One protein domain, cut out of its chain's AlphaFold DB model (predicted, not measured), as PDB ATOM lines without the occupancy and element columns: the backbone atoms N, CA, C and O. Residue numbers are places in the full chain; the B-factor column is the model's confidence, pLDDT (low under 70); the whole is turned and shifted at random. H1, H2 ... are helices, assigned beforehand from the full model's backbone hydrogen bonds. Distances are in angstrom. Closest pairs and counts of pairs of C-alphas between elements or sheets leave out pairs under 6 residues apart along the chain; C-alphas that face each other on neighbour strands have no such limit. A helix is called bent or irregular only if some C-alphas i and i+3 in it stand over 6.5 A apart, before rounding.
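AT A GLANCE: This is residues 33 to 85 of the 1129 residues of the protein "Hypothetical protein" of Skeletonema marinoi (UniProt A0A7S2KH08). One long helix, H1, makes one side of an open hook, and after it the printed part turns at a corner into the short helix H2 and folds back to the short helix H3, which begins close to the middle of H1 and leads away from it about at right angles. Residues 76 to 85, most of them in the last short helix H4, stick out beyond H3 on the side away from H1, and contacts between the helices are few. The printed part has 53 residues with four named helices, in the order H1, H2, H3, H4, and no named strand; its class is all helix. It is compact, with a radius of gyration of the C-alphas of 11.4 A, and its C-alphas span 29 by 27 by 16 A.

IN THESE COORDINATES: H1, residues 37 to 53, begins with C-alpha 37 at (192.521, 244.873, 149.680) and is 23.4 A long from first to last C-alpha. It is neither bent nor irregular, but only just: C-alphas 48 and 51 are 6.2 A apart. H2, residues 55 to 63, is 12.3 A long. H3, residues 69 to 76, begins with C-alpha 69 at (186.456, 242.883, 159.984) and is 10.7 A long. H4, residues 79 to 85, is 10.1 A long and ends with C-alpha 85 at (171.160, 255.538, 165.642).

HOW THE PARTS SIT: H1 and H2 touch only at the corner by their link, and only just, with 3 pairs of C-alphas within 8 A. The closest C-alphas are those of Met 51 and Leu 58, 5.3 A apart, and H1 touches H2 with residues 50 to 51 alone. The two helices stand at a steep tilt of 64 degrees and run opposite ways. H2 and H3 are only just apart, their closest C-alphas being 8.4 A from each other. H3 is close to H1 but not clearly touching; the closest C-alphas, those of Phe 43 and Arg 69, are 6.9 A apart, and the lines are about perpendicular at 89 degrees. H4 is close to H3 but not clearly touching, with the C-alphas of Met 76 and Ile 82 the closest at 7.8 A, and the lines are about perpendicular at 76 degrees. H4 is apart from H1 and from H2. In H2, H3 and H4 every O i to N i+4 pair is within hydrogen-bond range; in H1 it is 11 of 13.

THE WHOLE: The two C-alphas farthest apart are those of Ser 33 and Pro 55, at 29.5 A. Residues 76 to 85, of which 79 to 85 belong to H4, stand free, and the body without them spans 29 by 19 by 10 A. The printed part has no cut, and its three links, H1 to H2, H2 to H3 and H3 to H4, are tight. The mean pLDDT of the printed part is 74.8; residues 33 to 35 and 77 to 85 are under 70, and H4 has a mean of 41.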
ATOM      1  N   SER A  33     183.676 243.119 146.532       46.31
ATOM      2  CA  SER A  33     183.857 241.791 147.108       46.31
ATOM      3  C   SER A  33     184.366 241.900 148.555       46.31
ATOM      4  O   SER A  33     185.179 242.779 148.853       46.31
ATOM      5  N   PRO A  34     184.009 240.972 149.465       50.41
ATOM      6  CA  PRO A  34     184.559 240.933 150.828       50.41
ATOM      7  C   PRO A  34     186.037 240.472 150.877       50.41
ATOM      8  O   PRO A  34     186.501 239.947 151.891       50.41
ATOM      9  N   THR A  35     186.766 240.636 149.769       54.28
ATOM     10  CA  THR A  35     188.194 240.349 149.575       54.28
ATOM     11  C   THR A  35     188.969 241.543 148.998       54.28
ATOM     12  O   THR A  35     190.144 241.402 148.670       54.28
ATOM     13  N   ASP A  36     188.344 242.719 148.876       76.56
ATOM     14  CA  ASP A  36     189.003 243.921 148.365       76.56
ATOM     15  C   ASP A  36     190.065 244.442 149.358       76.56
ATOM     16  O   ASP A  36     189.755 244.951 150.436       76.56
ATOM     17  N   GLU A  37     191.335 244.385 148.950       77.12
ATOM     18  CA  GLU A  37     192.521 244.873 149.680       77.12
ATOM     19  C   GLU A  37     192.385 246.343 150.141       77.12
ATOM     20  O   GLU A  37     192.903 246.742 151.185       77.12
ATOM     21  N   LEU A  38     191.615 247.156 149.407       77.25
ATOM     22  CA  LEU A  38     191.271 248.532 149.781       77.25
ATOM     23  C   LEU A  38     190.443 248.603 151.079       77.25
ATOM     24  O   LEU A  38     190.579 249.560 151.843       77.25
ATOM     25  N   PHE A  39     189.578 247.618 151.331       78.44
ATOM     26  CA  PHE A  39     188.760 247.543 152.540       78.44
ATOM     27  C   PHE A  39     189.578 247.055 153.738       78.44
ATOM     28  O   PHE A  39     189.435 247.613 154.824       78.44
ATOM     29  N   GLU A  40     190.485 246.089 153.541       78.00
ATOM     30  CA  GLU A  40     191.433 245.662 154.582       78.00
ATOM     31  C   GLU A  40     192.309 246.844 155.034       78.00
ATOM     32  O   GLU A  40     192.297 247.192 156.214       78.00
ATOM     33  N   ASN A  41     192.934 247.566 154.094       84.25
ATOM     34  CA  ASN A  41     193.726 248.766 154.400       84.25
ATOM     35  C   ASN A  41     192.915 249.873 155.107       84.25
ATOM     36  O   ASN A  41     193.442 250.565 155.977       84.25
ATOM     37  N   ARG A  42     191.627 250.053 154.772       82.81
ATOM     38  CA  ARG A  42     190.745 251.019 155.459       82.81
ATOM     39  C   ARG A  42     190.381 250.577 156.874       82.81
ATOM     40  O   ARG A  42     190.405 251.406 157.781       82.81
ATOM     41  N   PHE A  43     190.050 249.302 157.066       87.12
ATOM     42  CA  PHE A  43     189.743 248.748 158.385       87.12
ATOM     43  C   PHE A  43     190.967 248.818 159.303       87.12
ATOM     44  O   PHE A  43     190.848 249.257 160.448       87.12
ATOM     45  N   ASP A  44     192.148 248.479 158.787       86.56
ATOM     46  CA  ASP A  44     193.387 248.563 159.552       86.56
ATOM     47  C   ASP A  44     193.802 250.018 159.827       86.56
ATOM     48  O   ASP A  44     194.209 250.300 160.950       86.56
ATOM     49  N   HIS A  45     193.608 250.978 158.912       87.75
ATOM     50  CA  HIS A  45     193.801 252.415 159.207       87.75
ATOM     51  C   HIS A  45     192.831 252.927 160.293       87.75
ATOM     52  O   HIS A  45     193.258 253.608 161.226       87.75
ATOM     53  N   ILE A  46     191.552 252.536 160.267       85.56
ATOM     54  CA  ILE A  46     190.607 252.863 161.353       85.56
ATOM     55  C   ILE A  46     191.072 252.240 162.684       85.56
ATOM     56  O   ILE A  46     191.073 252.903 163.722       85.56
ATOM     57  N   LYS A  47     191.508 250.978 162.668       85.56
ATOM     58  CA  LYS A  47     191.925 250.237 163.867       85.56
ATOM     59  C   LYS A  47     193.270 250.697 164.448       85.56
ATOM     60  O   LYS A  47     193.451 250.659 165.663       85.56
ATOM     61  N   THR A  48     194.217 251.098 163.605       86.50
ATOM     62  CA  THR A  48     195.565 251.526 164.018       86.50
ATOM     63  C   THR A  48     195.647 253.019 164.279       86.50
ATOM     64  O   THR A  48     196.234 253.418 165.274       86.50
ATOM     65  N   GLU A  49     195.029 253.851 163.445       88.31
ATOM     66  CA  GLU A  49     195.185 255.304 163.509       88.31
ATOM     67  C   GLU A  49     193.979 255.981 164.173       88.31
ATOM     68  O   GLU A  49     194.154 256.836 165.041       88.31
ATOM     69  N   TRP A  50     192.742 255.590 163.841       91.38
ATOM     70  CA  TRP A  50     191.563 256.273 164.394       91.38
ATOM     71  C   TRP A  50     191.252 255.816 165.821       91.38
ATOM     72  O   TRP A  50     191.016 256.665 166.675       91.38
ATOM     73  N   MET A  51     191.302 254.513 166.122       87.50
ATOM     74  CA  MET A  51     191.066 254.015 167.489       87.50
ATOM     75  C   MET A  51     192.129 254.478 168.492       87.50
ATOM     76  O   MET A  51     191.785 254.710 169.649       87.50
ATOM     77  N   GLN A  52     193.390 254.629 168.067       81.06
ATOM     78  CA  GLN A  52     194.462 255.131 168.937       81.06
ATOM     79  C   GLN A  52     194.308 256.633 169.210       81.06
ATOM     80  O   GLN A  52     194.417 257.057 170.356       81.06
ATOM     81  N   ASN A  53     194.002 257.434 168.183       86.56
ATOM     82  CA  ASN A  53     193.913 258.891 168.324       86.56
ATOM     83  C   ASN A  53     192.533 259.402 168.792       86.56
ATOM     84  O   ASN A  53     192.418 260.554 169.203       86.56
ATOM     85  N   ASN A  54     191.467 258.592 168.713       86.44
ATOM     86  CA  ASN A  54     190.091 259.009 169.009       86.44
ATOM     87  C   ASN A  54     189.319 257.920 169.793       86.44
ATOM     88  O   ASN A  54     188.665 257.065 169.182       86.44
ATOM     89  N   PRO A  55     189.280 257.970 171.143       82.62
ATOM     90  CA  PRO A  55     188.663 256.924 171.976       82.62
ATOM     91  C   PRO A  55     187.145 256.753 171.769       82.62
ATOM     92  O   PRO A  55     186.570 255.745 172.180       82.62
ATOM     93  N   TYR A  56     186.482 257.700 171.096       87.88
ATOM     94  CA  TYR A  56     185.084 257.564 170.680       87.88
ATOM     95  C   TYR A  56     184.862 256.360 169.747       87.88
ATOM     96  O   TYR A  56     183.922 255.599 169.967       87.88
ATOM     97  N   PHE A  57     185.736 256.132 168.758       80.75
ATOM     98  CA  PHE A  57     185.576 255.007 167.824       80.75
ATOM     99  C   PHE A  57     185.772 253.656 168.513       80.75
ATOM    100  O   PHE A  57     185.005 252.729 168.265       80.75
ATOM    101  N   LEU A  58     186.730 253.562 169.443       82.62
ATOM    102  CA  LEU A  58     186.907 252.370 170.275       82.62
ATOM    103  C   LEU A  58     185.640 252.081 171.099       82.62
ATOM    104  O   LEU A  58     185.186 250.938 171.147       82.62
ATOM    105  N   ARG A  59     185.018 253.114 171.687       84.88
ATOM    106  CA  ARG A  59     183.753 252.961 172.422       84.88
ATOM    107  C   ARG A  59     182.614 252.468 171.526       84.88
ATOM    108  O   ARG A  59     181.864 251.603 171.972       84.88
ATOM    109  N   VAL A  60     182.481 252.988 170.303       84.44
ATOM    110  CA  VAL A  60     181.455 252.539 169.340       84.44
ATOM    111  C   VAL A  60     181.651 251.056 169.018       84.44
ATOM    112  O   VAL A  60     180.761 250.260 169.303       84.44
ATOM    113  N   PHE A  61     182.848 250.658 168.574       89.38
ATOM    114  CA  PHE A  61     183.146 249.266 168.212       89.38
ATOM    115  C   PHE A  61     182.940 248.288 169.382       89.38
ATOM    116  O   PHE A  61     182.381 247.211 169.186       89.38
ATOM    117  N   VAL A  62     183.321 248.659 170.611       87.19
ATOM    118  CA  VAL A  62     183.073 247.832 171.809       87.19
ATOM    119  C   VAL A  62     181.579 247.749 172.153       87.19
ATOM    120  O   VAL A  62     181.116 246.691 172.573       87.19
ATOM    121  N   THR A  63     180.813 248.827 171.955       88.44
ATOM    122  CA  THR A  63     179.360 248.850 172.228       88.44
ATOM    123  C   THR A  63     178.576 248.032 171.197       88.44
ATOM    124  O   THR A  63     177.620 247.350 171.555       88.44
ATOM    125  N   GLU A  64     179.003 248.061 169.935       88.56
ATOM    126  CA  GLU A  64     178.389 247.336 168.812       88.56
ATOM    127  C   GLU A  64     178.941 245.901 168.656       88.56
ATOM    128  O   GLU A  64     178.498 245.144 167.797       88.56
ATOM    129  N   GLY A  65     179.895 245.493 169.502       88.00
ATOM    130  CA  GLY A  65     180.476 244.146 169.495       88.00
ATOM    131  C   GLY A  65     181.408 243.859 168.310       88.00
ATOM    132  O   GLY A  65     181.713 242.695 168.041       88.00
ATOM    133  N   ILE A  66     181.885 244.898 167.623       92.56
ATOM    134  CA  ILE A  66     182.718 244.816 166.422       92.56
ATOM    135  C   ILE A  66     184.165 244.493 166.820       92.56
ATOM    136  O   ILE A  66     184.976 245.376 167.102       92.56
ATOM    137  N   ASN A  67     184.498 243.202 166.848       82.62
ATOM    138  CA  ASN A  67     185.811 242.697 167.261       82.62
ATOM    139  C   ASN A  67     186.717 242.359 166.064       82.62
ATOM    140  O   ASN A  67     187.943 242.312 166.195       82.62
ATOM    141  N   ASN A  68     186.137 242.106 164.889       86.75
ATOM    142  CA  ASN A  68     186.869 241.792 163.665       86.75
ATOM    143  C   ASN A  68     186.192 242.369 162.406       86.75
ATOM    144  O   ASN A  68     185.052 242.826 162.441       86.75
ATOM    145  N   ARG A  69     186.899 242.314 161.270       79.06
ATOM    146  CA  ARG A  69     186.456 242.883 159.984       79.06
ATOM    147  C   ARG A  69     185.095 242.380 159.496       79.06
ATOM    148  O   ARG A  69     184.372 243.145 158.873       79.06
ATOM    149  N   TYR A  70     184.737 241.125 159.781       83.38
ATOM    150  CA  TYR A  70     183.443 240.570 159.380       83.38
ATOM    151  C   TYR A  70     182.307 241.139 160.230       83.38
ATOM    152  O   TYR A  70     181.240 241.398 159.693       83.38
ATOM    153  N   ASP A  71     182.543 241.418 161.515       79.44
ATOM    154  CA  ASP A  71     181.560 242.095 162.371       79.44
ATOM    155  C   ASP A  71     181.298 243.522 161.851       79.44
ATOM    156  O   ASP A  71     180.159 243.977 161.824       79.44
ATOM    157  N   TYR A  72     182.347 244.202 161.371       79.81
ATOM    158  CA  TYR A  72     182.244 245.543 160.789       79.81
ATOM    159  C   TYR A  72     181.500 245.536 159.448       79.81
ATOM    160  O   TYR A  72     180.612 246.359 159.252       79.81
ATOM    161  N   ILE A  73     181.792 244.581 158.557       79.12
ATOM    162  CA  ILE A  73     181.025 244.386 157.313       79.12
ATOM    163  C   ILE A  73     179.547 244.120 157.643       79.12
ATOM    164  O   ILE A  73     178.691 244.873 157.193       79.12
ATOM    165  N   ASN A  74     179.257 243.171 158.541       74.12
ATOM    166  CA  ASN A  74     177.890 242.861 158.973       74.12
ATOM    167  C   ASN A  74     177.155 244.083 159.575       74.12
ATOM    168  O   ASN A  74     175.943 244.194 159.412       74.12
ATOM    169  N   SER A  75     177.859 244.996 160.261       72.50
ATOM    170  CA  SER A  75     177.267 246.252 160.764       72.50
ATOM    171  C   SER A  75     176.951 247.263 159.651       72.50
ATOM    172  O   SER A  75     175.966 247.991 159.740       72.50
ATOM    173  N   MET A  76     177.755 247.291 158.583       70.81
ATOM    174  CA  MET A  76     177.576 248.181 157.429       70.81
ATOM    175  C   MET A  76     176.534 247.655 156.431       70.81
ATOM    176  O   MET A  76     175.892 248.455 155.752       70.81
ATOM    177  N   ASP A  77     176.325 246.336 156.386       61.75
ATOM    178  CA  ASP A  77     175.311 245.672 155.558       61.75
ATOM    179  C   ASP A  77     173.862 245.952 156.022       61.75
ATOM    180  O   ASP A  77     172.920 245.666 155.280       61.75
ATOM    181  N   ASN A  78     173.659 246.559 157.205       48.41
ATOM    182  CA  ASN A  78     172.356 247.049 157.680       48.41
ATOM    183  C   ASN A  78     172.329 248.592 157.851       48.41
ATOM    184  O   ASN A  78     172.233 249.105 158.973       48.41
ATOM    185  N   PRO A  79     172.412 249.378 156.757       43.28
ATOM    186  CA  PRO A  79     172.565 250.836 156.824       43.28
ATOM    187  C   PRO A  79     171.370 251.564 157.465       43.28
ATOM    188  O   PRO A  79     171.535 252.669 157.990       43.28
ATOM    189  N   ASP A  80     170.179 250.960 157.467       40.62
ATOM    190  CA  ASP A  80     168.991 251.520 158.121       40.62
ATOM    191  C   ASP A  80     169.123 251.529 159.651       40.62
ATOM    192  O   ASP A  80     168.652 252.457 160.313       40.62
ATOM    193  N   GLU A  81     169.839 250.562 160.229       45.50
ATOM    194  CA  GLU A  81     170.077 250.489 161.672       45.50
ATOM    195  C   GLU A  81     171.054 251.587 162.129       45.50
ATOM    196  O   GLU A  81     170.755 252.315 163.082       45.50
ATOM    197  N   ILE A  82     172.130 251.832 161.368       39.53
ATOM    198  CA  ILE A  82     173.061 252.958 161.586       39.53
ATOM    199  C   ILE A  82     172.348 254.314 161.414       39.53
ATOM    200  O   ILE A  82     172.540 255.236 162.218       39.53
ATOM    201  N   ASN A  83     171.478 254.452 160.409       35.81
ATOM    202  CA  ASN A  83     170.665 255.661 160.236       35.81
ATOM    203  C   ASN A  83     169.637 255.846 161.369       35.81
ATOM    204  O   ASN A  83     169.368 256.985 161.765       35.81
ATOM    205  N   SER A  84     169.121 254.760 161.960       39.31
ATOM    206  CA  SER A  84     168.274 254.835 163.158       39.31
ATOM    207  C   SER A  84     169.040 255.411 164.358       39.31
ATOM    208  O   SER A  84     168.516 256.282 165.055       39.31
ATOM    209  N   VAL A  85     170.307 255.019 164.557       40.47
ATOM    210  CA  VAL A  85     171.160 255.538 165.642       40.47
ATOM    211  C   VAL A  85     171.418 257.036 165.469       40.47
ATOM    212  O   VAL A  85     171.298 257.787 166.436       40.47
TER     213      VAL A  85